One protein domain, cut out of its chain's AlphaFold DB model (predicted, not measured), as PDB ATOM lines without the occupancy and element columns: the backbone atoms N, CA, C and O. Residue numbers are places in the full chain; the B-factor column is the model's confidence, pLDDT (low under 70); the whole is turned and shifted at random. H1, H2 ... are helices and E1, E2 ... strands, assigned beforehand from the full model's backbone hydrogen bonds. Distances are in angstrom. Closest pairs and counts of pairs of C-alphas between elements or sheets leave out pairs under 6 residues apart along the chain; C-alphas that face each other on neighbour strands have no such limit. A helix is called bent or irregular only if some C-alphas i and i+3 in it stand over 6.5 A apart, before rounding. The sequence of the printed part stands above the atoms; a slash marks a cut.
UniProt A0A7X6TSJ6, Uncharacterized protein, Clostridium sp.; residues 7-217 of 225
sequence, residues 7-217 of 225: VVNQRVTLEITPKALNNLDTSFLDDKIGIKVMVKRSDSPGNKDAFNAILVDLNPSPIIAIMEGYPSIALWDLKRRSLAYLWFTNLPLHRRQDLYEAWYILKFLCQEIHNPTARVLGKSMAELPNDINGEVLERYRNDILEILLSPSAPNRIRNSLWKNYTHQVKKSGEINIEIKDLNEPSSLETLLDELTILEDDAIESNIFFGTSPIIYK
ATOM      1  N   VAL A   7     227.085 262.345 260.882       61.62
ATOM      2  CA  VAL A   7     225.658 262.039 260.830       61.62
ATOM      3  C   VAL A   7     225.242 261.398 262.150       61.62
ATOM      4  O   VAL A   7     225.700 260.308 262.495       61.62
ATOM      5  N   VAL A   8     224.372 262.069 262.903       54.59
ATOM      6  CA  VAL A   8     223.829 261.535 264.161       54.59
ATOM      7  C   VAL A   8     222.477 260.868 263.878       54.59
ATOM      8  O   VAL A   8     221.510 261.549 263.559       54.59
ATOM      9  N   ASN A   9     222.398 259.534 264.002       44.44
ATOM     10  CA  ASN A   9     221.202 258.714 263.698       44.44
ATOM     11  C   ASN A   9     220.226 258.530 264.884       44.44
ATOM     12  O   ASN A   9     219.379 257.635 264.872       44.44
ATOM     13  N   GLN A  10     220.336 259.326 265.946       41.97
ATOM     14  CA  GLN A  10     219.401 259.233 267.074       41.97
ATOM     15  C   GLN A  10     218.058 259.864 266.686       41.97
ATOM     16  O   GLN A  10     218.045 260.881 266.016       41.97
ATOM     17  N   ARG A  11     216.912 259.260 267.037       33.78
ATOM     18  CA  ARG A  11     215.578 259.832 266.742       33.78
ATOM     19  C   ARG A  11     215.514 261.259 267.294       33.78
ATOM     20  O   ARG A  11     215.394 261.368 268.502       33.78
ATOM     21  N   VAL A  12     215.631 262.281 266.445       37.25
ATOM     22  CA  VAL A  12     215.616 263.706 266.804       37.25
ATOM     23  C   VAL A  12     214.835 264.427 265.722       37.25
ATOM     24  O   VAL A  12     215.347 264.665 264.633       37.25
ATOM     25  N   THR A  13     213.591 264.794 265.991       32.94
ATOM     26  CA  THR A  13     212.840 265.622 265.044       32.94
ATOM     27  C   THR A  13     213.062 267.091 265.399       32.94
ATOM     28  O   THR A  13     212.285 267.679 266.141       32.94
ATOM     29  N   LEU A  14     214.123 267.709 264.869       37.78
ATOM     30  CA  LEU A  14     214.240 269.173 264.819       37.78
ATOM     31  C   LEU A  14     213.701 269.672 263.471       37.78
ATOM     32  O   LEU A  14     214.451 270.124 262.605       37.78
ATOM     33  N   GLU A  15     212.388 269.562 263.267       35.50
ATOM     34  CA  GLU A  15     211.726 270.204 262.129       35.50
ATOM     35  C   GLU A  15     211.534 271.698 262.417       35.50
ATOM     36  O   GLU A  15     210.478 272.137 262.863       35.50
ATOM     37  N   ILE A  16     212.554 272.508 262.136       42.84
ATOM     38  CA  ILE A  16     212.374 273.959 262.007       42.84
ATOM     39  C   ILE A  16     212.134 274.251 260.523       42.84
ATOM     40  O   ILE A  16     213.033 274.684 259.808       42.84
ATOM     41  N   THR A  17     210.935 273.936 260.024       34.38
ATOM     42  CA  THR A  17     210.513 274.357 258.679       34.38
ATOM     43  C   THR A  17     209.717 275.667 258.761       34.38
ATOM     44  O   THR A  17     208.963 275.856 259.719       34.38
ATOM     45  N   PRO A  18     209.789 276.556 257.747       35.84
ATOM     46  CA  PRO A  18     208.919 277.739 257.651       35.84
ATOM     47  C   PRO A  18     207.426 277.396 257.781       35.84
ATOM     48  O   PRO A  18     206.635 278.166 258.315       35.84
ATOM     49  N   LYS A  19     207.041 276.191 257.344       33.12
ATOM     50  CA  LYS A  19     205.672 275.674 257.428       33.12
ATOM     51  C   LYS A  19     205.292 275.193 258.838       33.12
ATOM     52  O   LYS A  19     204.143 275.373 259.230       33.12
ATOM     53  N   ALA A  20     206.235 274.625 259.599       35.62
ATOM     54  CA  ALA A  20     206.042 274.287 261.012       35.62
ATOM     55  C   ALA A  20     205.882 275.553 261.875       35.62
ATOM     56  O   ALA A  20     205.035 275.580 262.763       35.62
ATOM     57  N   LEU A  21     206.607 276.628 261.545       39.75
ATOM     58  CA  LEU A  21     206.565 277.929 262.233       39.75
ATOM     59  C   LEU A  21     205.193 278.632 262.169       39.75
ATOM     60  O   LEU A  21     204.816 279.334 263.108       39.75
ATOM     61  N   ASN A  22     204.397 278.387 261.123       36.22
ATOM     62  CA  ASN A  22     203.078 279.014 260.965       36.22
ATOM     63  C   ASN A  22     201.989 278.443 261.898       36.22
ATOM     64  O   ASN A  22     201.004 279.129 262.168       36.22
ATOM     65  N   ASN A  23     202.170 277.231 262.442       35.50
ATOM     66  CA  ASN A  23     201.140 276.502 263.202       35.50
ATOM     67  C   ASN A  23     201.480 276.267 264.689       35.50
ATOM     68  O   ASN A  23     200.966 275.330 265.296       35.50
ATOM     69  N   LEU A  24     202.328 277.101 265.298       41.19
ATOM     70  CA  LEU A  24     202.869 276.841 266.636       41.19
ATOM     71  C   LEU A  24     202.327 277.770 267.730       41.19
ATOM     72  O   LEU A  24     202.832 278.869 267.938       41.19
ATOM     73  N   ASP A  25     201.337 277.242 268.453       34.28
ATOM     74  CA  ASP A  25     201.031 277.526 269.869       34.28
ATOM     75  C   ASP A  25     201.568 276.393 270.781       34.28
ATOM     76  O   ASP A  25     201.203 276.268 271.949       34.28
ATOM     77  N   THR A  26     202.413 275.503 270.248       36.59
ATOM     78  CA  THR A  26     202.797 274.253 270.912       36.59
ATOM     79  C   THR A  26     204.258 274.242 271.359       36.59
ATOM     80  O   THR A  26     205.190 274.536 270.613       36.59
ATOM     81  N   SER A  27     204.466 273.856 272.616       35.34
ATOM     82  CA  SER A  27     205.749 273.381 273.123       35.34
ATOM     83  C   SER A  27     206.125 272.085 272.403       35.34
ATOM     84  O   SER A  27     205.414 271.089 272.546       35.34
ATOM     85  N   PHE A  28     207.238 272.062 271.672       38.47
ATOM     86  CA  PHE A  28     207.822 270.798 271.229       38.47
ATOM     87  C   PHE A  28     208.710 270.250 272.349       38.47
ATOM     88  O   PHE A  28     209.748 270.832 272.671       38.47
ATOM     89  N   LEU A  29     208.268 269.150 272.965       33.25
ATOM     90  CA  LEU A  29     209.123 268.270 273.754       33.25
ATOM     91  C   LEU A  29     209.544 267.103 272.859       33.25
ATOM     92  O   LEU A  29     208.688 266.355 272.385       33.25
ATOM     93  N   ASP A  30     210.848 266.925 272.663       38.72
ATOM     94  CA  ASP A  30     211.396 265.607 272.349       38.72
ATOM     95  C   ASP A  30     212.172 265.116 273.580       38.72
ATOM     96  O   ASP A  30     213.352 265.423 273.782       38.72
ATOM     97  N   ASP A  31     211.466 264.374 274.439       35.28
ATOM     98  CA  ASP A  31     211.943 263.863 275.734       35.28
ATOM     99  C   ASP A  31     213.174 262.949 275.624       35.28
ATOM    100  O   ASP A  31     213.771 262.580 276.635       35.28
ATOM    101  N   LYS A  32     213.574 262.560 274.408       35.66
ATOM    102  CA  LYS A  32     214.688 261.633 274.185       35.66
ATOM    103  C   LYS A  32     216.052 262.308 274.063       35.66
ATOM    104  O   LYS A  32     217.051 261.605 274.180       35.66
ATOM    105  N   ILE A  33     216.109 263.624 273.828       39.25
ATOM    106  CA  ILE A  33     217.377 264.352 273.576       39.25
ATOM    107  C   ILE A  33     217.530 265.576 274.488       39.25
ATOM    108  O   ILE A  33     218.578 266.215 274.496       39.25
ATOM    109  N   GLY A  34     216.505 265.909 275.280       42.12
ATOM    110  CA  GLY A  34     216.569 267.035 276.212       42.12
ATOM    111  C   GLY A  34     216.623 268.397 275.516       42.12
ATOM    112  O   GLY A  34     217.207 269.316 276.082       42.12
ATOM    113  N   ILE A  35     216.044 268.509 274.310       46.28
ATOM    114  CA  ILE A  35     215.838 269.783 273.611       46.28
ATOM    115  C   ILE A  35     214.398 270.234 273.822       46.28
ATOM    116  O   ILE A  35     213.469 269.554 273.379       46.28
ATOM    117  N   LYS A  36     214.198 271.407 274.423       49.62
ATOM    118  CA  LYS A  36     212.881 272.054 274.477       49.62
ATOM    119  C   LYS A  36     212.917 273.357 273.705       49.62
ATOM    120  O   LYS A  36     213.635 274.269 274.096       49.62
ATOM    121  N   VAL A  37     212.121 273.458 272.641       51.38
ATOM    122  CA  VAL A  37     211.983 274.704 271.876       51.38
ATOM    123  C   VAL A  37     210.720 275.432 272.335       51.38
ATOM    124  O   VAL A  37     209.614 274.911 272.198       51.38
ATOM    125  N   MET A  38     210.875 276.627 272.901       49.22
ATOM    126  CA  MET A  38     209.765 277.508 273.276       49.22
ATOM    127  C   MET A  38     209.808 278.768 272.431       49.22
ATOM    128  O   MET A  38     210.817 279.468 272.411       49.22
ATOM    129  N   VAL A  39     208.701 279.068 271.765       52.44
ATOM    130  CA  VAL A  39     208.589 280.208 270.859       52.44
ATOM    131  C   VAL A  39     207.593 281.206 271.441       52.44
ATOM    132  O   VAL A  39     206.462 280.836 271.748       52.44
ATOM    133  N   LYS A  40     207.993 282.471 271.608       48.56
ATOM    134  CA  LYS A  40     207.087 283.555 272.028       48.56
ATOM    135  C   LYS A  40     206.746 284.430 270.822       48.56
ATOM    136  O   LYS A  40     207.663 284.946 270.192       48.56
ATOM    137  N   ARG A  41     205.460 284.614 270.502       50.66
ATOM    138  CA  ARG A  41     205.006 285.526 269.432       50.66
ATOM    139  C   ARG A  41     205.071 286.995 269.856       50.66
ATOM    140  O   ARG A  41     205.031 287.301 271.047       50.66
ATOM    141  N   SER A  42     205.192 287.881 268.867       48.06
ATOM    142  CA  SER A  42     205.052 289.325 269.053       48.06
ATOM    143  C   SER A  42     203.594 289.722 269.258       48.06
ATOM    144  O   SER A  42     202.730 289.330 268.480       48.06
ATOM    145  N   ASP A  43     203.336 290.562 270.262       48.12
ATOM    146  CA  ASP A  43     202.015 291.156 270.519       48.12
ATOM    147  C   ASP A  43     201.739 292.386 269.621       48.12
ATOM    148  O   ASP A  43     200.741 293.088 269.794       48.12
ATOM    149  N   SER A  44     202.624 292.686 268.660       43.94
ATOM    150  CA  SER A  44     202.551 293.905 267.845       43.94
ATOM    151  C   SER A  44     201.495 293.800 266.730       43.94
ATOM    152  O   SER A  44     201.592 292.920 265.867       43.94
ATOM    153  N   PRO A  45     200.512 294.721 266.666       38.44
ATOM    154  CA  PRO A  45     199.500 294.721 265.619       38.44
ATOM    155  C   PRO A  45     200.131 295.139 264.285       38.44
ATOM    156  O   PRO A  45     200.376 296.315 264.041       38.44
ATOM    157  N   GLY A  46     200.411 294.159 263.422       45.50
ATOM    158  CA  GLY A  46     200.905 294.389 262.058       45.50
ATOM    159  C   GLY A  46     201.929 293.375 261.549       45.50
ATOM    160  O   GLY A  46     202.135 293.306 260.343       45.50
ATOM    161  N   ASN A  47     202.529 292.558 262.421       46.31
ATOM    162  CA  ASN A  47     203.537 291.576 262.015       46.31
ATOM    163  C   ASN A  47     203.259 290.200 262.642       46.31
ATOM    164  O   ASN A  47     203.825 289.841 263.671       46.31
ATOM    165  N   LYS A  48     202.333 289.445 262.032       42.66
ATOM    166  CA  LYS A  48     201.890 288.122 262.515       42.66
ATOM    167  C   LYS A  48     202.973 287.037 262.426       42.66
ATOM    168  O   LYS A  48     202.824 286.002 263.072       42.66
ATOM    169  N   ASP A  49     204.052 287.310 261.694       43.31
ATOM    170  CA  ASP A  49     205.177 286.396 261.483       43.31
ATOM    171  C   ASP A  49     206.388 286.739 262.378       43.31
ATOM    172  O   ASP A  49     207.418 286.066 262.329       43.31
ATOM    173  N   ALA A  50     206.284 287.771 263.228       43.00
ATOM    174  CA  ALA A  50     207.341 288.143 264.164       43.00
ATOM    175  C   ALA A  50     207.296 287.293 265.443       43.00
ATOM    176  O   ALA A  50     206.335 287.321 266.220       43.00
ATOM    177  N   PHE A  51     208.392 286.585 265.701       48.81
ATOM    178  CA  PHE A  51     208.682 285.969 266.991       48.81
ATOM    179  C   PHE A  51     209.533 286.919 267.844       48.81
ATOM    180  O   PHE A  51     210.325 287.701 267.316       48.81
ATOM    181  N   ASN A  52     209.348 286.857 269.161       45.94
ATOM    182  CA  ASN A  52     210.083 287.637 270.156       45.94
ATOM    183  C   ASN A  52     211.224 286.832 270.806       45.94
ATOM    184  O   ASN A  52     212.204 287.407 271.272       45.94
ATOM    185  N   ALA A  53     211.103 285.501 270.886       48.53
ATOM    186  CA  ALA A  53     212.130 284.639 271.473       48.53
ATOM    187  C   ALA A  53     211.976 283.175 271.049       48.53
ATOM    188  O   ALA A  53     210.851 282.688 270.921       48.53
ATOM    189  N   ILE A  54     213.107 282.480 270.906       54.78
ATOM    190  CA  ILE A  54     213.220 281.029 270.749       54.78
ATOM    191  C   ILE A  54     214.150 280.506 271.842       54.78
ATOM    192  O   ILE A  54     215.372 280.623 271.777       54.78
ATOM    193  N   LEU A  55     213.575 279.910 272.874       53.66
ATOM    194  CA  LEU A  55     214.354 279.263 273.916       53.66
ATOM    195  C   LEU A  55     214.611 277.825 273.493       53.66
ATOM    196  O   LEU A  55     213.652 277.097 273.268       53.66
ATOM    197  N   VAL A  56     215.877 277.434 273.375       59.88
ATOM    198  CA  VAL A  56     216.287 276.049 273.151       59.88
ATOM    199  C   VAL A  56     216.912 275.557 274.450       59.88
ATOM    200  O   VAL A  56     218.082 275.794 274.723       59.88
ATOM    201  N   ASP A  57     216.121 274.910 275.295       55.19
ATOM    202  CA  ASP A  57     216.648 274.280 276.502       55.19
ATOM    203  C   ASP A  57     217.486 273.072 276.088       55.19
ATOM    204  O   ASP A  57     216.942 272.168 275.465       55.19
ATOM    205  N   LEU A  58     218.790 273.093 276.367       60.19
ATOM    206  CA  LEU A  58     219.705 271.979 276.159       60.19
ATOM    207  C   LEU A  58     220.173 271.557 277.547       60.19
ATOM    208  O   LEU A  58     220.927 272.274 278.187       60.19
ATOM    209  N   ASN A  59     219.735 270.418 278.065       50.72
ATOM    210  CA  ASN A  59     220.208 269.963 279.378       50.72
ATOM    211  C   ASN A  59     221.734 269.676 279.321       50.72
ATOM    212  O   ASN A  59     222.139 268.918 278.434       50.72
ATOM    213  N   PRO A  60     222.602 270.243 280.198       50.28
ATOM    214  CA  PRO A  60     222.331 271.005 281.431       50.28
ATOM    215  C   PRO A  60     222.424 272.540 281.336       50.28
ATOM    216  O   PRO A  60     222.388 273.210 282.367       50.28
ATOM    217  N   SER A  61     222.580 273.141 280.156       54.00
ATOM    218  CA  SER A  61     222.557 274.603 280.003       54.00
ATOM    219  C   SER A  61     221.756 275.044 278.772       54.00
ATOM    220  O   SER A  61     222.144 274.727 277.647       54.00
ATOM    221  N   PRO A  62     220.662 275.806 278.952       51.78
ATOM    222  CA  PRO A  62     219.814 276.229 277.847       51.78
ATOM    223  C   PRO A  62     220.555 277.169 276.885       51.78
ATOM    224  O   PRO A  62     221.157 278.155 277.310       51.78
ATOM    225  N   ILE A  63     220.433 276.929 275.575       55.16
ATOM    226  CA  ILE A  63     220.691 277.952 274.554       55.16
ATOM    227  C   ILE A  63     219.454 278.838 274.473       55.16
ATOM    228  O   ILE A  63     218.480 278.559 273.772       55.16
ATOM    229  N   ILE A  64     219.480 279.944 275.204       47.75
ATOM    230  CA  ILE A  64     218.424 280.947 275.119       47.75
ATOM    231  C   ILE A  64     218.727 281.849 273.920       47.75
ATOM    232  O   ILE A  64     219.602 282.710 273.995       47.75
ATOM    233  N   ALA A  65     217.995 281.692 272.817       51.25
ATOM    234  CA  ALA A  65     218.022 282.654 271.723       51.25
ATOM    235  C   ALA A  65     216.823 283.608 271.868       51.25
ATOM    236  O   ALA A  65     215.717 283.342 271.407       51.25
ATOM    237  N   ILE A  66     217.014 284.753 272.524       45.94
ATOM    238  CA  ILE A  66     216.025 285.840 272.443       45.94
ATOM    239  C   ILE A  66     216.211 286.485 271.074       45.94
ATOM    240  O   ILE A  66     217.250 287.076 270.791       45.94
ATOM    241  N   MET A  67     215.230 286.300 270.200       50.78
ATOM    242  CA  MET A  67     215.292 286.723 268.810       50.78
ATOM    243  C   MET A  67     214.041 287.539 268.519       50.78
ATOM    244  O   MET A  67     213.037 286.984 268.087       50.78
ATOM    245  N   GLU A  68     214.087 288.844 268.779       38.53
ATOM    246  CA  GLU A  68     213.041 289.756 268.312       38.53
ATOM    247  C   GLU A  68     213.230 290.030 266.815       38.53
ATOM    248  O   GLU A  68     214.254 290.569 266.397       38.53
ATOM    249  N   GLY A  69     212.246 289.634 266.000       42.53
ATOM    250  CA  GLY A  69     212.143 290.039 264.592       42.53
ATOM    251  C   GLY A  69     213.127 289.383 263.617       42.53
ATOM    252  O   GLY A  69     213.465 290.003 262.608       42.53
ATOM    253  N   TYR A  70     213.620 288.167 263.886       54.47
ATOM    254  CA  TYR A  70     214.746 287.641 263.106       54.47
ATOM    255  C   TYR A  70     214.401 286.975 261.752       54.47
ATOM    256  O   TYR A  70     213.463 286.182 261.663       54.47
ATOM    257  N   PRO A  71     215.248 287.216 260.727       62.06
ATOM    258  CA  PRO A  71     215.255 286.556 259.421       62.06
ATOM    259  C   PRO A  71     215.793 285.118 259.496       62.06
ATOM    260  O   PRO A  71     216.656 284.801 260.314       62.06
ATOM    261  N   SER A  72     215.327 284.259 258.589       71.25
ATOM    262  CA  SER A  72     215.576 282.810 258.487       71.25
ATOM    263  C   SER A  72     217.037 282.344 258.686       71.25
ATOM    264  O   SER A  72     217.275 281.233 259.160       71.25
ATOM    265  N   ILE A  73     218.030 283.198 258.414       79.62
ATOM    266  CA  ILE A  73     219.462 282.933 258.655       79.62
ATOM    267  C   ILE A  73     219.803 282.670 260.129       79.62
ATOM    268  O   ILE A  73     220.703 281.897 260.455       79.62
ATOM    269  N   ALA A  74     219.078 283.311 261.039       75.75
ATOM    270  CA  ALA A  74     219.346 283.250 262.465       75.75
ATOM    271  C   ALA A  74     218.865 281.915 263.063       75.75
ATOM    272  O   ALA A  74     219.520 281.338 263.931       75.75
ATOM    273  N   LEU A  75     217.766 281.381 262.519       74.69
ATOM    274  CA  LEU A  75     217.285 280.024 262.789       74.69
ATOM    275  C   LEU A  75     218.264 278.969 262.276       74.69
ATOM    276  O   LEU A  75     218.556 278.005 262.986       74.69
ATOM    277  N   TRP A  76     218.790 279.163 261.063       82.06
ATOM    278  CA  TRP A  76     219.815 278.288 260.497       82.06
ATOM    279  C   TRP A  76     221.070 278.253 261.386       82.06
ATOM    280  O   TRP A  76     221.556 277.173 261.728       82.06
ATOM    281  N   ASP A  77     221.537 279.416 261.860       87.44
ATOM    282  CA  ASP A  77     222.667 279.506 262.793       87.44
ATOM    283  C   ASP A  77     222.391 278.809 264.133       87.44
ATOM    284  O   ASP A  77     223.240 278.082 264.652       87.44
ATOM    285  N   LEU A  78     221.195 278.996 264.692       81.44
ATOM    286  CA  LEU A  78     220.795 278.345 265.936       81.44
ATOM    287  C   LEU A  78     220.772 276.820 265.793       81.44
ATOM    288  O   LEU A  78     221.316 276.123 266.647       81.44
ATOM    289  N   LYS A  79     220.200 276.295 264.703       80.88
ATOM    290  CA  LYS A  79     220.105 274.851 264.436       80.88
ATOM    291  C   LYS A  79     221.478 274.180 264.503       80.88
ATOM    292  O   LYS A  79     221.675 273.259 265.294       80.88
ATOM    293  N   ARG A  80     222.438 274.641 263.697       88.19
ATOM    294  CA  ARG A  80     223.775 274.024 263.609       88.19
ATOM    295  C   ARG A  80     224.556 274.114 264.926       88.19
ATOM    296  O   ARG A  80     225.254 273.165 265.281       88.19
ATOM    297  N   ARG A  81     224.419 275.218 265.676       89.81
ATOM    298  CA  ARG A  81     225.088 275.394 266.975       89.81
ATOM    299  C   ARG A  81     224.494 274.480 268.033       89.81
ATOM    300  O   ARG A  81     225.255 273.838 268.746       89.81
ATOM    301  N   SER A  82     223.171 274.351 268.081       80.94
ATOM    302  CA  SER A  82     222.488 273.424 268.988       80.94
ATOM    303  C   SER A  82     222.863 271.968 268.710       80.94
ATOM    304  O   SER A  82     223.159 271.223 269.640       80.94
ATOM    305  N   LEU A  83     222.931 271.564 267.434       81.25
ATOM    306  CA  LEU A  83     223.381 270.219 267.056       81.25
ATOM    307  C   LEU A  83     224.831 269.961 267.489       81.25
ATOM    308  O   LEU A  83     225.119 268.926 268.090       81.25
ATOM    309  N   ALA A  84     225.731 270.914 267.233       89.31
ATOM    310  CA  ALA A  84     227.120 270.838 267.672       89.31
ATOM    311  C   ALA A  84     227.248 270.768 269.201       89.31
ATOM    312  O   ALA A  84     228.002 269.941 269.714       89.31
ATOM    313  N   TYR A  85     226.485 271.595 269.918       87.81
ATOM    314  CA  TYR A  85     226.468 271.649 271.375       87.81
ATOM    315  C   TYR A  85     226.038 270.308 271.972       87.81
ATOM    316  O   TYR A  85     226.724 269.767 272.837       87.81
ATOM    317  N   LEU A  86     224.933 269.737 271.489       81.06
ATOM    318  CA  LEU A  86     224.398 268.468 271.988       81.06
ATOM    319  C   LEU A  86     225.325 267.302 271.705       81.06
ATOM    320  O   LEU A  86     225.602 266.503 272.599       81.06
ATOM    321  N   TRP A  87     225.809 267.205 270.468       86.12
ATOM    322  CA  TRP A  87     226.759 266.168 270.099       86.12
ATOM    323  C   TRP A  87     227.996 266.236 270.993       86.12
ATOM    324  O   TRP A  87     228.407 265.220 271.553       86.12
ATOM    325  N   PHE A  88     228.547 267.434 271.185       91.62
ATOM    326  CA  PHE A  88     229.764 267.589 271.961       91.62
ATOM    327  C   PHE A  88     229.538 267.406 273.457       91.62
ATOM    328  O   PHE A  88     230.380 266.802 274.104       91.62
ATOM    329  N   THR A  89     228.403 267.830 274.012       86.62
ATOM    330  CA  THR A  89     228.035 267.573 275.417       86.62
ATOM    331  C   THR A  89     228.017 266.076 275.725       86.62
ATOM    332  O   THR A  89     228.513 265.651 276.763       86.62
ATOM    333  N   ASN A  90     227.500 265.267 274.797       82.75
ATOM    334  CA  ASN A  90     227.345 263.824 274.986       82.75
ATOM    335  C   ASN A  90     228.567 262.998 274.556       82.75
ATOM    336  O   ASN A  90     228.568 261.779 274.724       82.75
ATOM    337  N   LEU A  91     229.602 263.624 273.990       86.06
ATOM    338  CA  LEU A  91     230.791 262.922 273.522       86.06
ATOM    339  C   LEU A  91     231.686 262.525 274.714       86.06
ATOM    340  O   LEU A  91     232.181 263.418 275.411       86.06
ATOM    341  N   PRO A  92     231.958 261.229 274.951       89.75
ATOM    342  CA  PRO A  92     232.884 260.817 276.002       89.75
ATOM    343  C   PRO A  92     234.299 261.335 275.723       89.75
ATOM    344  O   PRO A  92     234.816 261.170 274.618       89.75
ATOM    345  N   LEU A  93     234.927 261.950 276.727       94.00
ATOM    346  CA  LEU A  93     236.311 262.420 276.660       94.00
ATOM    347  C   LEU A  93     237.131 261.674 277.717       94.00
ATOM    348  O   LEU A  93     237.074 261.995 278.901       94.00
ATOM    349  N   HIS A  94     237.881 260.659 277.294       92.69
ATOM    350  CA  HIS A  94     238.715 259.848 278.186       92.69
ATOM    351  C   HIS A  94     240.184 260.261 278.138       92.69
ATOM    352  O   HIS A  94     240.917 260.083 279.108       92.69
ATOM    353  N   ARG A  95     240.629 260.794 277.000       93.38
ATOM    354  CA  ARG A  95     242.021 261.173 276.751       93.38
ATOM    355  C   ARG A  95     242.101 262.403 275.860       93.38
ATOM    356  O   ARG A  95     241.166 262.735 275.135       93.38
ATOM    357  N   ARG A  96     243.286 263.022 275.833       93.94
ATOM    358  CA  ARG A  96     243.613 264.148 274.944       93.94
ATOM    359  C   ARG A  96     243.156 263.918 273.505       93.94
ATOM    360  O   ARG A  96     242.576 264.816 272.910       93.94
ATOM    361  N   GLN A  97     243.407 262.733 272.954       93.31
ATOM    362  CA  GLN A  97     243.083 262.441 271.557       93.31
ATOM    363  C   GLN A  97     241.593 262.651 271.237       93.31
ATOM    364  O   GLN A  97     241.280 263.190 270.178       93.31
ATOM    365  N   ASP A  98     240.695 262.308 272.162       93.94
ATOM    366  CA  ASP A  98     239.249 262.426 271.955       93.94
ATOM    367  C   ASP A  98     238.847 263.909 271.832       93.94
ATOM    368  O   ASP A  98     238.100 264.295 270.930       93.94
ATOM    369  N   LEU A  99     239.434 264.774 272.671       95.38
ATOM    370  CA  LEU A  99     239.242 266.225 272.600       95.38
ATOM    371  C   LEU A  99     239.781 266.805 271.286       95.38
ATOM    372  O   LEU A  99     239.156 267.675 270.688       95.38
ATOM    373  N   TYR A 100     240.934 266.326 270.819       94.06
ATOM    374  CA  TYR A 100     241.531 266.782 269.564       94.06
ATOM    375  C   TYR A 100     240.700 266.420 268.344       94.06
ATOM    376  O   TYR A 100     240.552 267.235 267.432       94.06
ATOM    377  N   GLU A 101     240.176 265.200 268.317       93.31
ATOM    378  CA  GLU A 101     239.277 264.739 267.267       93.31
ATOM    379  C   GLU A 101     238.002 265.578 267.264       93.31
ATOM    380  O   GLU A 101     237.615 266.095 266.213       93.31
ATOM    381  N   ALA A 102     237.431 265.840 268.442       94.69
ATOM    382  CA  ALA A 102     236.264 266.698 268.566       94.69
ATOM    383  C   ALA A 102     236.530 268.141 268.119       94.69
ATOM    384  O   ALA A 102     235.767 268.724 267.344       94.69
ATOM    385  N   TRP A 103     237.658 268.712 268.537       96.00
ATOM    386  CA  TRP A 103     238.078 270.041 268.116       96.00
ATOM    387  C   TRP A 103     238.289 270.121 266.606       96.00
ATOM    388  O   TRP A 103     237.944 271.119 265.977       96.00
ATOM    389  N   TYR A 104     238.815 269.070 265.982       92.50
ATOM    390  CA  TYR A 104     239.018 269.045 264.537       92.50
ATOM    391  C   TYR A 104     237.714 269.232 263.752       92.50
ATOM    392  O   TYR A 104     237.733 269.874 262.697       92.50
ATOM    393  N   ILE A 105     236.614 268.714 264.299       93.56
ATOM    394  CA  ILE A 105     235.252 268.828 263.773       93.56
ATOM    395  C   ILE A 105     234.681 270.224 264.056       93.56
ATOM    396  O   ILE A 105     234.157 270.875 263.158       93.56
ATOM    397  N   LEU A 106     234.827 270.729 265.284       96.19
ATOM    398  CA  LEU A 106     234.161 271.962 265.723       96.19
ATOM    399  C   LEU A 106     234.922 273.256 265.424       96.19
ATOM    400  O   LEU A 106     234.320 274.331 265.436       96.19
ATOM    401  N   LYS A 107     236.232 273.197 265.168       95.50
ATOM    402  CA  LYS A 107     237.088 274.395 265.122       95.50
ATOM    403  C   LYS A 107     236.626 275.442 264.118       95.50
ATOM    404  O   LYS A 107     236.803 276.622 264.385       95.50
ATOM    405  N   PHE A 108     236.081 275.048 262.965       95.75
ATOM    406  CA  PHE A 108     235.675 276.012 261.940       95.75
ATOM    407  C   PHE A 108     234.402 276.749 262.355       95.75
ATOM    408  O   PHE A 108     234.377 277.974 262.265       95.75
ATOM    409  N   LEU A 109     233.421 276.033 262.911       96.19
ATOM    410  CA  LEU A 109     232.248 276.634 263.543       96.19
ATOM    411  C   LEU A 109     232.654 277.571 264.695       96.19
ATOM    412  O   LEU A 109     232.259 278.731 264.714       96.19
ATOM    413  N   CYS A 110     233.525 277.123 265.603       97.31
ATOM    414  CA  CYS A 110     233.993 277.953 266.720       97.31
ATOM    415  C   CYS A 110     234.759 279.199 266.242       97.31
ATOM    416  O   CYS A 110     234.598 280.285 266.791       97.31
ATOM    417  N   GLN A 111     235.592 279.067 265.205       96.81
ATOM    418  CA  GLN A 111     236.343 280.184 264.623       96.81
ATOM    419  C   GLN A 111     235.462 281.185 263.882       96.81
ATOM    420  O   GLN A 111     235.844 282.354 263.783       96.81
ATOM    421  N   GLU A 112     234.336 280.737 263.336       96.69
ATOM    422  CA  GLU A 112     233.315 281.610 262.775       96.69
ATOM    423  C   GLU A 112     232.579 282.364 263.887       96.69
ATOM    424  O   GLU A 112     232.498 283.592 263.835       96.69
ATOM    425  N   ILE A 113     232.121 281.664 264.928       95.88
ATOM    426  CA  ILE A 113     231.387 282.276 266.042       95.88
ATOM    427  C   ILE A 113     232.266 283.269 266.797       95.88
ATOM    428  O   ILE A 113     231.871 284.415 267.004       95.88
ATOM    429  N   HIS A 114     233.483 282.871 267.177       95.69
ATOM    430  CA  HIS A 114     234.400 283.720 267.928       95.69
ATOM    431  C   HIS A 114     235.876 283.391 267.648       95.69
ATOM    432  O   HIS A 114     236.538 282.642 268.369       95.69
ATOM    433  N   ASN A 115     236.421 284.010 266.595       95.06
ATOM    434  CA  ASN A 115     237.769 283.714 266.108       95.06
ATOM    435  C   ASN A 115     238.896 283.858 267.152       95.06
ATOM    436  O   ASN A 115     239.702 282.929 267.243       95.06
ATOM    437  N   PRO A 116     238.985 284.958 267.935       96.12
ATOM    438  CA  PRO A 116     240.085 285.134 268.885       96.12
ATOM    439  C   PRO A 116     240.139 284.014 269.930       96.12
ATOM    440  O   PRO A 116     241.156 283.330 270.036       96.12
ATOM    441  N   THR A 117     239.025 283.763 270.625       95.00
ATOM    442  CA  THR A 117     238.921 282.692 271.635       95.00
ATOM    443  C   THR A 117     239.184 281.326 271.023       95.00
ATOM    444  O   THR A 117     240.016 280.585 271.536       95.00
ATOM    445  N   ALA A 118     238.577 281.011 269.874       96.69
ATOM    446  CA  ALA A 118     238.779 279.726 269.215       96.69
ATOM    447  C   ALA A 118     240.250 279.478 268.828       96.69
ATOM    448  O   ALA A 118     240.728 278.348 268.894       96.69
ATOM    449  N   ARG A 119     240.998 280.516 268.428       96.06
ATOM    450  CA  ARG A 119     242.430 280.374 268.123       96.06
ATOM    451  C   ARG A 119     243.286 280.175 269.364       96.06
ATOM    452  O   ARG A 119     244.183 279.335 269.324       96.06
ATOM    453  N   VAL A 120     243.016 280.922 270.434       96.81
ATOM    454  CA  VAL A 120     243.702 280.740 271.721       96.81
ATOM    455  C   VAL A 120     243.475 279.320 272.226       96.81
ATOM    456  O   VAL A 120     244.440 278.623 272.522       96.81
ATOM    457  N   LEU A 121     242.223 278.869 272.203       96.12
ATOM    458  CA  LEU A 121     241.818 277.542 272.643       96.12
ATOM    459  C   LEU A 121     242.477 276.428 271.815       96.12
ATOM    460  O   LEU A 121     243.034 275.480 272.356       96.12
ATOM    461  N   GLY A 122     242.491 276.563 270.487       95.19
ATOM    462  CA  GLY A 122     243.163 275.595 269.620       95.19
ATOM    463  C   GLY A 122     244.677 275.522 269.853       95.19
ATOM    464  O   GLY A 122     245.257 274.442 269.747       95.19
ATOM    465  N   LYS A 123     245.319 276.651 270.182       95.88
ATOM    466  CA  LYS A 123     246.745 276.687 270.528       95.88
ATOM    467  C   LYS A 123     247.005 276.054 271.896       95.88
ATOM    468  O   LYS A 123     247.909 275.236 272.000       95.88
ATOM    469  N   SER A 124     246.209 276.374 272.914       94.94
ATOM    470  CA  SER A 124     246.386 275.784 274.246       94.94
ATOM    471  C   SER A 124     246.123 274.279 274.241       94.94
ATOM    472  O   SER A 124     246.871 273.530 274.864       94.94
ATOM    473  N   MET A 125     245.148 273.808 273.452       93.88
ATOM    474  CA  MET A 125     244.955 272.377 273.220       93.88
ATOM    475  C   MET A 125     246.223 271.738 272.663       93.88
ATOM    476  O   MET A 125     246.623 270.701 273.191       93.88
ATOM    477  N   ALA A 126     246.855 272.354 271.643       91.19
ATOM    478  CA  ALA A 126     248.091 271.896 270.978       91.19
ATOM    479  C   ALA A 126     249.221 271.559 271.973       91.19
ATOM    480  O   ALA A 126     249.998 270.630 271.750       91.19
ATOM    481  N   GLU A 127     249.265 272.293 273.084       93.38
ATOM    482  CA  GLU A 127     250.312 272.250 274.109       93.38
ATOM    483  C   GLU A 127     250.005 271.275 275.264       93.38
ATOM    484  O   GLU A 127     250.848 271.081 276.139       93.38
ATOM    485  N   LEU A 128     248.834 270.624 275.278       93.44
ATOM    486  CA  LEU A 128     248.469 269.682 276.343       93.44
ATOM    487  C   LEU A 128     249.422 268.479 276.413       93.44
ATOM    488  O   LEU A 128     249.871 267.995 275.372       93.44
ATOM    489  N   PRO A 129     249.701 267.929 277.608       91.75
ATOM    490  CA  PRO A 129     250.403 266.655 277.731       91.75
ATOM    491  C   PRO A 129     249.492 265.478 277.332       91.75
ATOM    492  O   PRO A 129     248.293 265.641 277.106       91.75
ATOM    493  N   ASN A 130     250.046 264.275 277.174       86.94
ATOM    494  CA  ASN A 130     249.252 263.109 276.753       86.94
ATOM    495  C   ASN A 130     248.416 262.506 277.893       86.94
ATOM    496  O   ASN A 130     247.351 261.950 277.641       86.94
ATOM    497  N   ASP A 131     248.891 262.645 279.124       88.62
ATOM    498  CA  ASP A 131     248.350 262.104 280.371       88.62
ATOM    499  C   ASP A 131     247.479 263.120 281.132       88.62
ATOM    500  O   ASP A 131     247.487 263.182 282.360       88.62
ATOM    501  N   ILE A 132     246.700 263.931 280.408       92.44
ATOM    502  CA  ILE A 132     245.764 264.869 281.042       92.44
ATOM    503  C   ILE A 132     244.661 264.139 281.805       92.44
ATOM    504  O   ILE A 132     244.131 263.123 281.355       92.44
ATOM    505  N   ASN A 133     244.281 264.705 282.947       91.94
ATOM    506  CA  ASN A 133     243.164 264.204 283.732       91.94
ATOM    507  C   ASN A 133     241.804 264.641 283.146       91.94
ATOM    508  O   ASN A 133     241.716 265.550 282.313       91.94
ATOM    509  N   GLY A 134     240.736 263.997 283.623       92.12
ATOM    510  CA  GLY A 134     239.364 264.286 283.194       92.12
ATOM    511  C   GLY A 134     238.920 265.725 283.473       92.12
ATOM    512  O   GLY A 134     238.229 266.319 282.659       92.12
ATOM    513  N   GLU A 135     239.370 266.339 284.568       94.19
ATOM    514  CA  GLU A 135     239.000 267.723 284.893       94.19
ATOM    515  C   GLU A 135     239.519 268.732 283.862       94.19
ATOM    516  O   GLU A 135     238.828 269.692 283.526       94.19
ATOM    517  N   VAL A 136     240.734 268.530 283.341       95.44
ATOM    518  CA  VAL A 136     241.283 269.359 282.259       95.44
ATOM    519  C   VAL A 136     240.431 269.202 281.002       95.44
ATOM    520  O   VAL A 136     240.078 270.207 280.391       95.44
ATOM    521  N   LEU A 137     240.084 267.964 280.634       95.75
ATOM    522  CA  LEU A 137     239.234 267.673 279.476       95.75
ATOM    523  C   LEU A 137     237.875 268.375 279.576       95.75
ATOM    524  O   LEU A 137     237.450 269.018 278.618       95.75
ATOM    525  N   GLU A 138     237.236 268.316 280.741       95.06
ATOM    526  CA  GLU A 138     235.932 268.942 280.969       95.06
ATOM    527  C   GLU A 138     236.000 270.477 280.989       95.06
ATOM    528  O   GLU A 138     235.074 271.132 280.515       95.06
ATOM    529  N   ARG A 139     237.115 271.086 281.422       95.81
ATOM    530  CA  ARG A 139     237.316 272.539 281.244       95.81
ATOM    531  C   ARG A 139     237.328 272.932 279.770       95.81
ATOM    532  O   ARG A 139     236.583 273.821 279.375       95.81
ATOM    533  N   TYR A 140     238.092 272.215 278.944       97.19
ATOM    534  CA  TYR A 140     238.080 272.445 277.497       97.19
ATOM    535  C   TYR A 140     236.712 272.182 276.874       97.19
ATOM    536  O   TYR A 140     236.340 272.870 275.922       97.19
ATOM    537  N   ARG A 141     235.960 271.203 277.397       95.50
ATOM    538  CA  ARG A 141     234.585 270.982 276.961       95.50
ATOM    539  C   ARG A 141     233.756 272.242 277.182       95.50
ATOM    540  O   ARG A 141     233.159 272.744 276.234       95.50
ATOM    541  N   ASN A 142     233.766 272.762 278.405       94.50
ATOM    542  CA  ASN A 142     232.993 273.940 278.783       94.50
ATOM    543  C   ASN A 142     233.387 275.175 277.962       94.50
ATOM    544  O   ASN A 142     232.499 275.852 277.456       94.50
ATOM    545  N   ASP A 143     234.682 275.400 277.728       95.94
ATOM    546  CA  ASP A 143     235.159 276.526 276.913       95.94
ATOM    547  C   ASP A 143     234.641 276.458 275.461       95.94
ATOM    548  O   ASP A 143     234.263 277.470 274.870       95.94
ATOM    549  N   ILE A 144     234.603 275.263 274.854       96.62
ATOM    550  CA  ILE A 144     234.027 275.082 273.509       96.62
ATOM    551  C   ILE A 144     232.508 275.286 273.550       96.62
ATOM    552  O   ILE A 144     231.960 275.951 272.669       96.62
ATOM    553  N   LEU A 145     231.824 274.700 274.538       92.69
ATOM    554  CA  LEU A 145     230.374 274.817 274.680       92.69
ATOM    555  C   LEU A 145     229.959 276.283 274.840       92.69
ATOM    556  O   LEU A 145     229.025 276.709 274.167       92.69
ATOM    557  N   GLU A 146     230.697 277.074 275.620       91.75
ATOM    558  CA  GLU A 146     230.469 278.511 275.793       91.75
ATOM    559  C   GLU A 146     230.565 279.278 274.465       91.75
ATOM    560  O   GLU A 146     229.718 280.126 274.172       91.75
ATOM    561  N   ILE A 147     231.529 278.937 273.600       94.56
ATOM    562  CA  ILE A 147     231.592 279.513 272.249       94.56
ATOM    563  C   ILE A 147     230.318 279.165 271.470       94.56
ATOM    564  O   ILE A 147     229.733 280.046 270.845       94.56
ATOM    565  N   LEU A 148     229.856 277.911 271.513       91.69
ATOM    566  CA  LEU A 148     228.670 277.456 270.772       91.69
ATOM    567  C   LEU A 148     227.358 278.116 271.237       91.69
ATOM    568  O   LEU A 148     226.403 278.179 270.457       91.69
ATOM    569  N   LEU A 149     227.309 278.654 272.461       84.88
ATOM    570  CA  LEU A 149     226.167 279.435 272.952       84.88
ATOM    571  C   LEU A 149     226.014 280.779 272.224       84.88
ATOM    572  O   LEU A 149     224.907 281.313 272.147       84.88
ATOM    573  N   SER A 150     227.097 281.319 271.661       87.06
ATOM    574  CA  SER A 150     227.093 282.637 271.022       87.06
ATOM    575  C   SER A 150     226.589 282.579 269.572       87.06
ATOM    576  O   SER A 150     226.976 281.679 268.823       87.06
ATOM    577  N   PRO A 151     225.752 283.537 269.129       88.25
ATOM    578  CA  PRO A 151     225.299 283.595 267.745       88.25
ATOM    579  C   PRO A 151     226.430 284.011 266.802       88.25
ATOM    580  O   PRO A 151     227.316 284.793 267.159       88.25
ATOM    581  N   SER A 152     226.365 283.541 265.558       90.81
ATOM    582  CA  SER A 152     227.282 284.010 264.517       90.81
ATOM    583  C   SER A 152     226.793 285.308 263.889       90.81
ATOM    584  O   SER A 152     225.616 285.472 263.576       90.81
ATOM    585  N   ALA A 153     227.718 286.234 263.645       89.50
ATOM    586  CA  ALA A 153     227.403 287.449 262.903       89.50
ATOM    587  C   ALA A 153     227.228 287.135 261.397       89.50
ATOM    588  O   ALA A 153     228.038 286.379 260.849       89.50
ATOM    589  N   PRO A 154     226.254 287.743 260.686       87.88
ATOM    590  CA  PRO A 154     225.986 287.436 259.273       87.88
ATOM    591  C   PRO A 154     227.195 287.575 258.340       87.88
ATOM    592  O   PRO A 154     227.401 286.762 257.443       87.88
ATOM    593  N   ASN A 155     228.054 288.569 258.576       89.19
ATOM    594  CA  ASN A 155     229.290 288.743 257.811       89.19
ATOM    595  C   ASN A 155     230.285 287.587 258.015       89.19
ATOM    596  O   ASN A 155     231.030 287.239 257.101       89.19
ATOM    597  N   ARG A 156     230.314 286.976 259.205       92.69
ATOM    598  CA  ARG A 156     231.149 285.800 259.483       92.69
ATOM    599  C   ARG A 156     230.578 284.555 258.818       92.69
ATOM    600  O   ARG A 156     231.351 283.824 258.207       92.69
ATOM    601  N   ILE A 157     229.254 284.392 258.843       93.06
ATOM    602  CA  ILE A 157     228.554 283.328 258.113       93.06
ATOM    603  C   ILE A 157     228.876 283.408 256.611       93.06
ATOM    604  O   ILE A 157     229.311 282.419 256.029       93.06
ATOM    605  N   ARG A 158     228.781 284.593 255.990       92.56
ATOM    606  CA  ARG A 158     229.145 284.792 254.573       92.56
ATOM    607  C   ARG A 158     230.609 284.447 254.279       92.56
ATOM    608  O   ARG A 158     230.908 283.740 253.321       92.56
ATOM    609  N   ASN A 159     231.534 284.883 255.132       93.06
ATOM    610  CA  ASN A 159     232.951 284.528 254.991       93.06
ATOM    611  C   ASN A 159     233.194 283.015 255.073       93.06
ATOM    612  O   ASN A 159     234.094 282.484 254.419       93.06
ATOM    613  N   SER A 160     232.427 282.322 255.906       92.50
ATOM    614  CA  SER A 160     232.476 280.874 256.031       92.50
ATOM    615  C   SER A 160     231.865 280.151 254.839       92.50
ATOM    616  O   SER A 160     232.482 279.206 254.350       92.50
ATOM    617  N   LEU A 161     230.715 280.610 254.335       93.12
ATOM    618  CA  LEU A 161     230.106 280.120 253.095       93.12
ATOM    619  C   LEU A 161     231.149 280.103 251.973       93.12
ATOM    620  O   LEU A 161     231.427 279.049 251.407       93.12
ATOM    621  N   TRP A 162     231.831 281.229 251.747       93.56
ATOM    622  CA  TRP A 162     232.829 281.347 250.682       93.56
ATOM    623  C   TRP A 162     234.025 280.399 250.843       93.56
ATOM    624  O   TRP A 162     234.551 279.851 249.870       93.56
ATOM    625  N   LYS A 163     234.459 280.159 252.087       92.50
ATOM    626  CA  LYS A 163     235.533 279.198 252.382       92.50
ATOM    627  C   LYS A 163     235.107 277.763 252.101       92.50
ATOM    628  O   LYS A 163     235.909 277.016 251.539       92.50
ATOM    629  N   ASN A 164     233.890 277.382 252.495       92.38
ATOM    630  CA  ASN A 164     233.349 276.058 252.194       92.38
ATOM    631  C   ASN A 164     233.186 275.892 250.680       92.38
ATOM    632  O   ASN A 164     233.705 274.920 250.142       92.38
ATOM    633  N   TYR A 165     232.625 276.892 249.993       93.00
ATOM    634  CA  TYR A 165     232.461 276.911 248.538       93.00
ATOM    635  C   TYR A 165     233.797 276.677 247.830       93.00
ATOM    636  O   TYR A 165     233.974 275.707 247.100       93.00
ATOM    637  N   THR A 166     234.805 277.491 248.151       91.25
ATOM    638  CA  THR A 166     236.146 277.367 247.562       91.25
ATOM    639  C   THR A 166     236.790 276.008 247.859       91.25
ATOM    640  O   THR A 166     237.515 275.458 247.029       91.25
ATOM    641  N   HIS A 167     236.589 275.461 249.061       90.50
ATOM    642  CA  HIS A 167     237.096 274.134 249.420       90.50
ATOM    643  C   HIS A 167     236.405 273.025 248.618       90.50
ATOM    644  O   HIS A 167     237.075 272.087 248.187       90.50
ATOM    645  N   GLN A 168     235.100 273.152 248.402       90.62
ATOM    646  CA  GLN A 168     234.261 272.205 247.684       90.62
ATOM    647  C   GLN A 168     234.564 272.198 246.186       90.62
ATOM    648  O   GLN A 168     234.866 271.134 245.658       90.62
ATOM    649  N   VAL A 169     234.686 273.370 245.547       90.38
ATOM    650  CA  VAL A 169     235.202 273.504 244.168       90.38
ATOM    651  C   VAL A 169     236.535 272.766 244.014       90.38
ATOM    652  O   VAL A 169     236.713 271.955 243.112       90.38
ATOM    653  N   LYS A 170     237.478 272.975 244.944       89.19
ATOM    654  CA  LYS A 170     238.794 272.307 244.914       89.19
ATOM    655  C   LYS A 170     238.722 270.791 245.095       89.19
ATOM    656  O   LYS A 170     239.664 270.100 244.713       89.19
ATOM    657  N   LYS A 171     237.682 270.282 245.754       87.19
ATOM    658  CA  LYS A 171     237.509 268.855 246.036       87.19
ATOM    659  C   LYS A 171     236.775 268.127 244.919       87.19
ATOM    660  O   LYS A 171     237.197 267.024 244.584       87.19
ATOM    661  N   SER A 172     235.747 268.748 244.354       84.25
ATOM    662  CA  SER A 172     234.902 268.173 243.304       84.25
ATOM    663  C   SER A 172     235.418 268.460 241.891       84.25
ATOM    664  O   SER A 172     235.026 267.780 240.951       84.25
ATOM    665  N   GLY A 173     236.314 269.438 241.721       79.62
ATOM    666  CA  GLY A 173     236.807 269.896 240.418       79.62
ATOM    667  C   GLY A 173     235.847 270.886 239.756       79.62
ATOM    668  O   GLY A 173     236.267 271.976 239.383       79.62
ATOM    669  N   GLU A 174     234.560 270.541 239.700       76.06
ATOM    670  CA  GLU A 174     233.464 271.405 239.257       76.06
ATOM    671  C   GLU A 174     232.264 271.228 240.194       76.06
ATOM    672  O   GLU A 174     231.979 270.115 240.638       76.06
ATOM    673  N   ILE A 175     231.570 272.325 240.504       80.06
ATOM    674  CA  ILE A 175     230.264 272.299 241.172       80.06
ATOM    675  C   ILE A 175     229.300 273.190 240.396       80.06
ATOM    676  O   ILE A 175     229.656 274.299 240.003       80.06
ATOM    677  N   ASN A 176     228.076 272.710 240.186       80.31
ATOM    678  CA  ASN A 176     227.029 273.436 239.462       80.31
ATOM    679  C   ASN A 176     226.236 274.345 240.410       80.31
ATOM    680  O   ASN A 176     225.009 274.312 240.443       80.31
ATOM    681  N   ILE A 177     226.957 275.116 241.225       82.88
ATOM    682  CA  ILE A 177     226.392 276.023 242.220       82.88
ATOM    683  C   ILE A 177     227.089 277.362 242.069       82.88
ATOM    684  O   ILE A 177     228.316 277.455 242.148       82.88
ATOM    685  N   GLU A 178     226.292 278.399 241.864       82.38
ATOM    686  CA  GLU A 178     226.762 279.772 241.827       82.38
ATOM    687  C   GLU A 178     226.519 280.405 243.196       82.38
ATOM    688  O   GLU A 178     225.396 280.430 243.696       82.38
ATOM    689  N   ILE A 179     227.596 280.878 243.817       87.88
ATOM    690  CA  ILE A 179     227.565 281.623 245.072       87.88
ATOM    691  C   ILE A 179     228.098 283.015 244.759       87.88
ATOM    692  O   ILE A 179     229.117 283.136 244.074       87.88
ATOM    693  N   LYS A 180     227.444 284.059 245.267       85.62
ATOM    694  CA  LYS A 180     227.923 285.433 245.099       85.62
ATOM    695  C   LYS A 180     229.280 285.642 245.760       85.62
ATOM    696  O   LYS A 180     229.546 285.108 246.841       85.62
ATOM    697  N   ASP A 181     230.113 286.483 245.150       83.88
ATOM    698  CA  ASP A 181     231.388 286.876 245.749       83.88
ATOM    699  C   ASP A 181     231.163 287.613 247.087       83.88
ATOM    700  O   ASP A 181     230.142 288.262 247.326       83.88
ATOM    701  N   LEU A 182     232.155 287.558 247.977       82.75
ATOM    702  CA  LEU A 182     232.164 288.266 249.261       82.75
ATOM    703  C   LEU A 182     231.937 289.775 249.130       82.75
ATOM    704  O   LEU A 182     231.413 290.392 250.060       82.75
ATOM    705  N   ASN A 183     232.365 290.361 248.010       81.62
ATOM    706  CA  ASN A 183     232.244 291.794 247.751       81.62
ATOM    707  C   ASN A 183     230.882 292.193 247.168       81.62
ATOM    708  O   ASN A 183     230.583 293.384 247.068       81.62
ATOM    709  N   GLU A 184     230.053 291.223 246.787       83.88
ATOM    710  CA  GLU A 184     228.749 291.492 246.205       83.88
ATOM    711  C   GLU A 184     227.680 291.733 247.284       83.88
ATOM    712  O   GLU A 184     227.607 291.017 248.292       83.88
ATOM    713  N   PRO A 185     226.789 292.722 247.089       78.12
ATOM    714  CA  PRO A 185     225.628 292.890 247.949       78.12
ATOM    715  C   PRO A 185     224.728 291.647 247.909       78.12
ATOM    716  O   PRO A 185     224.255 291.212 246.857       78.12
ATOM    717  N   SER A 186     224.439 291.091 249.082       80.94
ATOM    718  CA  SER A 186     223.558 289.932 249.234       80.94
ATOM    719  C   SER A 186     222.671 290.120 250.465       80.94
ATOM    720  O   SER A 186     223.151 290.528 251.535       80.94
ATOM    721  N   SER A 187     221.368 289.880 250.293       86.94
ATOM    722  CA  SER A 187     220.393 289.914 251.383       86.94
ATOM    723  C   SER A 187     220.605 288.719 252.318       86.94
ATOM    724  O   SER A 187     221.345 287.783 252.009       86.94
ATOM    725  N   LEU A 188     219.969 288.743 253.489       82.94
ATOM    726  CA  LEU A 188     220.022 287.602 254.409       82.94
ATOM    727  C   LEU A 188     219.263 286.380 253.870       82.94
ATOM    728  O   LEU A 188     219.607 285.261 254.231       82.94
ATOM    729  N   GLU A 189     218.273 286.596 253.001       82.38
ATOM    730  CA  GLU A 189     217.545 285.535 252.298       82.38
ATOM    731  C   GLU A 189     218.442 284.864 251.259       82.38
ATOM    732  O   GLU A 189     218.633 283.657 251.321       82.38
ATOM    733  N   THR A 190     219.103 285.646 250.395       87.38
ATOM    734  CA  THR A 190     220.061 285.097 249.424       87.38
ATOM    735  C   THR A 190     221.187 284.339 250.120       87.38
ATOM    736  O   THR A 190     221.528 283.244 249.697       87.38
ATOM    737  N   LEU A 191     221.729 284.884 251.217       88.50
ATOM    738  CA  LEU A 191     222.753 284.191 252.002       88.50
ATOM    739  C   LEU A 191     222.256 282.837 252.529       88.50
ATOM    740  O   LEU A 191     223.029 281.884 252.573       88.50
ATOM    741  N   LEU A 192     220.997 282.755 252.964       85.19
ATOM    742  CA  LEU A 192     220.421 281.499 253.428       85.19
ATOM    743  C   LEU A 192     220.264 280.497 252.283       85.19
ATOM    744  O   LEU A 192     220.673 279.351 252.450       85.19
ATOM    745  N   ASP A 193     219.720 280.920 251.143       85.31
ATOM    746  CA  ASP A 193     219.538 280.045 249.981       85.31
ATOM    747  C   ASP A 193     220.884 279.471 249.514       85.31
ATOM    748  O   ASP A 193     221.029 278.264 249.332       85.31
ATOM    749  N   GLU A 194     221.904 280.328 249.417       91.25
ATOM    750  CA  GLU A 194     223.282 279.953 249.087       91.25
ATOM    751  C   GLU A 194     223.873 278.943 250.086       91.25
ATOM    752  O   GLU A 194     224.535 277.982 249.687       91.25
ATOM    753  N   LEU A 195     223.632 279.137 251.388       90.62
ATOM    754  CA  LEU A 195     224.064 278.199 252.428       90.62
ATOM    755  C   LEU A 195     223.373 276.851 252.302       90.62
ATOM    756  O   LEU A 195     224.051 275.835 252.402       90.62
ATOM    757  N   THR A 196     222.056 276.839 252.104       86.12
ATOM    758  CA  THR A 196     221.280 275.604 251.986       86.12
ATOM    759  C   THR A 196     221.725 274.798 250.775       86.12
ATOM    760  O   THR A 196     222.053 273.627 250.928       86.12
ATOM    761  N   ILE A 197     221.841 275.431 249.604       89.38
ATOM    762  CA  ILE A 197     222.273 274.753 248.375       89.38
ATOM    763  C   ILE A 197     223.673 274.148 248.546       89.38
ATOM    764  O   ILE A 197     223.910 273.004 248.165       89.38
ATOM    765  N   LEU A 198     224.607 274.897 249.138       90.88
ATOM    766  CA  LEU A 198     225.974 274.414 249.312       90.88
ATOM    767  C   LEU A 198     226.096 273.331 250.396       90.88
ATOM    768  O   LEU A 198     226.893 272.406 250.250       90.88
ATOM    769  N   GLU A 199     225.331 273.444 251.486       89.19
ATOM    770  CA  GLU A 199     225.256 272.427 252.541       89.19
ATOM    771  C   GLU A 199     224.709 271.106 251.983       89.19
ATOM    772  O   GLU A 199     225.313 270.059 252.221       89.19
ATOM    773  N   ASP A 200     223.638 271.156 251.189       85.62
ATOM    774  CA  ASP A 200     223.035 269.981 250.556       85.62
ATOM    775  C   ASP A 200     224.008 269.301 249.577       85.62
ATOM    776  O   ASP A 200     224.244 268.096 249.682       85.62
ATOM    777  N   ASP A 201     224.674 270.061 248.703       88.12
ATOM    778  CA  ASP A 201     225.682 269.508 247.781       88.12
ATOM    779  C   ASP A 201     226.882 268.910 248.520       88.12
ATOM    780  O   ASP A 201     227.434 267.887 248.108       88.12
ATOM    781  N   ALA A 202     227.281 269.507 249.648       87.69
ATOM    782  CA  ALA A 202     228.360 268.970 250.469       87.69
ATOM    783  C   ALA A 202     227.964 267.626 251.093       87.69
ATOM    784  O   ALA A 202     228.777 266.699 251.118       87.69
ATOM    785  N   ILE A 203     226.712 267.491 251.541       84.00
ATOM    786  CA  ILE A 203     226.156 266.230 252.042       84.00
ATOM    787  C   ILE A 203     226.134 265.174 250.935       84.00
ATOM    788  O   ILE A 203     226.612 264.058 251.152       84.00
ATOM    789  N   GLU A 204     225.596 265.507 249.760       85.00
ATOM    790  CA  GLU A 204     225.486 264.587 248.621       85.00
ATOM    791  C   GLU A 204     226.860 264.125 248.123       85.00
ATOM    792  O   GLU A 204     227.070 262.939 247.858       85.00
ATOM    793  N   SER A 205     227.822 265.045 248.087       85.12
ATOM    794  CA  SER A 205     229.200 264.791 247.661       85.12
ATOM    795  C   SER A 205     230.093 264.212 248.765       85.12
ATOM    796  O   SER A 205     231.274 263.946 248.529       85.12
ATOM    797  N   ASN A 206     229.562 264.007 249.975       84.62
ATOM    798  CA  ASN A 206     230.293 263.527 251.151       84.62
ATOM    799  C   ASN A 206     231.540 264.384 251.483       84.62
ATOM    800  O   ASN A 206     232.613 263.885 251.839       84.62
ATOM    801  N   ILE A 207     231.403 265.701 251.325       86.94
ATOM    802  CA  ILE A 207     232.425 266.713 251.592       86.94
ATOM    803  C   ILE A 207     232.142 267.355 252.944       86.94
ATOM    804  O   ILE A 207     231.045 267.829 253.205       86.94
ATOM    805  N   PHE A 208     233.169 267.437 253.791       86.94
ATOM    806  CA  PHE A 208     233.037 268.084 255.091       86.94
ATOM    807  C   PHE A 208     232.682 269.573 254.989       86.94
ATOM    808  O   PHE A 208     233.535 270.398 254.639       86.94
ATOM    809  N   PHE A 209     231.460 269.909 255.395       89.44
ATOM    810  CA  PHE A 209     230.988 271.277 255.567       89.44
ATOM    811  C   PHE A 209     231.325 271.779 256.977       89.44
ATOM    812  O   PHE A 209     230.592 271.559 257.942       89.44
ATOM    813  N   GLY A 210     232.479 272.433 257.128       86.75
ATOM    814  CA  GLY A 210     233.097 272.655 258.443       86.75
ATOM    815  C   GLY A 210     232.335 273.594 259.379       86.75
ATOM    816  O   GLY A 210     232.599 273.625 260.580       86.75
ATOM    817  N   THR A 211     231.389 274.357 258.844       87.25
ATOM    818  CA  THR A 211     230.588 275.324 259.601       87.25
ATOM    819  C   THR A 211     229.186 274.823 259.909       87.25
ATOM    820  O   THR A 211     228.460 275.501 260.625       87.25
ATOM    821  N   SER A 212     228.850 273.612 259.459       87.62
ATOM    822  CA  SER A 212     227.704 272.807 259.891       87.62
ATOM    823  C   SER A 212     228.170 271.348 260.064       87.62
ATOM    824  O   SER A 212     227.793 270.450 259.313       87.62
ATOM    825  N   PRO A 213     229.110 271.094 260.994       86.06
ATOM    826  CA  PRO A 213     229.869 269.844 261.007       86.06
ATOM    827  C   PRO A 213     229.065 268.636 261.513       86.06
ATOM    828  O   PRO A 213     229.439 267.493 261.240       86.06
ATOM    829  N   ILE A 214     227.978 268.887 262.249       84.94
ATOM    830  CA  ILE A 214     227.079 267.875 262.801       84.94
ATOM    831  C   ILE A 214     225.756 267.969 262.054       84.94
ATOM    832  O   ILE A 214     225.039 268.963 262.173       84.94
ATOM    833  N   ILE A 215     225.443 266.925 261.293       74.88
ATOM    834  CA  ILE A 215     224.267 266.861 260.435       74.88
ATOM    835  C   ILE A 215     223.325 265.804 260.990       74.88
ATOM    836  O   ILE A 215     223.728 264.717 261.413       74.88
ATOM    837  N   TYR A 216     222.043 266.133 260.995       63.66
ATOM    838  CA  TYR A 216     221.005 265.180 261.326       63.66
ATOM    839  C   TYR A 216     220.437 264.566 260.051       63.66
ATOM    840  O   TYR A 216     220.043 265.297 259.143       63.66
ATOM    841  N   LYS A 217     220.342 263.236 259.999       55.16
ATOM    842  CA  LYS A 217     219.598 262.533 258.955       55.16
ATOM    843  C   LYS A 217     218.546 261.675 259.636       55.16
ATOM    844  O   LYS A 217     218.873 260.803 260.439       55.16
TER     845      LYS A 217
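This is residues 7 to 217 of the 225 residues of an uncharacterized protein of Clostridium sp. (UniProt A0A7X6TSJ6). Helix H2 runs through the middle, with a small four-stranded sheet over one of its sides, the helices H3, H4 and H5 bundled with it at one end of the long axis, and the pair H6 and H7, side by side, packed by the beginning of H2. The 211 printed residues hold seven named helices and five named strands, in the order H1 E1 E2 E3 E4 H2 H3 H4 H5 H6 H7 E5, a mixed class. The sheet runs E1 E2 E3 E4, antiparallel throughout. The whole is compact, with a radius of gyration of the C-alphas of 18.1 A and spans of 60 by 43 by 31 A.

Begin at the sheet: E1 is residues 28 to 30, E2 35 to 41, E3 51 to 58, 20.0 A long, and E4 63 to 65. Find C-alpha 72 at (215.576, 282.810, 258.487); from there H2 runs 27.8 A to residue 90. Next come H3, residues 96 to 113, H4, 115 to 126, and H5, 134 to 149. H6, residues 154 to 172, is 26.6 A long and H7, 188 to 204, is 24.4 A. H1 is residues 18 to 21. E5, residues 214 to 216, ends at C-alpha 216, (221.005, 265.180, 261.326).

The sheet is a meander, each strand the antiparallel neighbour of the one before. Look at N 38 and O 55 of the hairpin E2 and E3, 2.8 A apart, and N 63 and O 56 of the hairpin E3 and E4, 2.7 A. Between E1 and E2 no backbone N and O are within hydrogen-bond range. H2 is on one face of the sheet, two layers in all, at a height of 9.6 A, along E3 at 3 degrees on the local plane. H5 only grazes the sheet with residues 146 to 149. H2 H3 H4 H5 make an up-and-down bundle, each helix running against the one before. H2 touches H5 with residues 81 to 89 alone, closest at the C-alphas of Arg 81 and Leu 148, 5.6 A. H3 is irregular, with C-alphas 105 and 108 7.4 A apart. H6 and H7 touch at a shallow tilt of 31 degrees, the same way, closest at the C-alphas of Leu 161 and Leu 195, 6.4 A. H7 touches H2 at a steep tilt of 44 degrees, with the C-alphas of Ile 73 and Leu 192 5.5 A apart. E5 pairs with no named strand, but residues 215 to 216 pair in parallel with residues 7 to 8. H1 touches no helix. Every O i to N i+4 pair is within hydrogen-bond range in H2, H4, H5, H6 and H7, and 12 of 14 in H3; H1 is too short for one.

The C-alphas farthest apart are those of Pro 45 and Asp 131, 60.6 A. The printed part has no cut, and H6 to H7 is the long link. Residues 7 to 71 and 216 to 217 have pLDDT under 70.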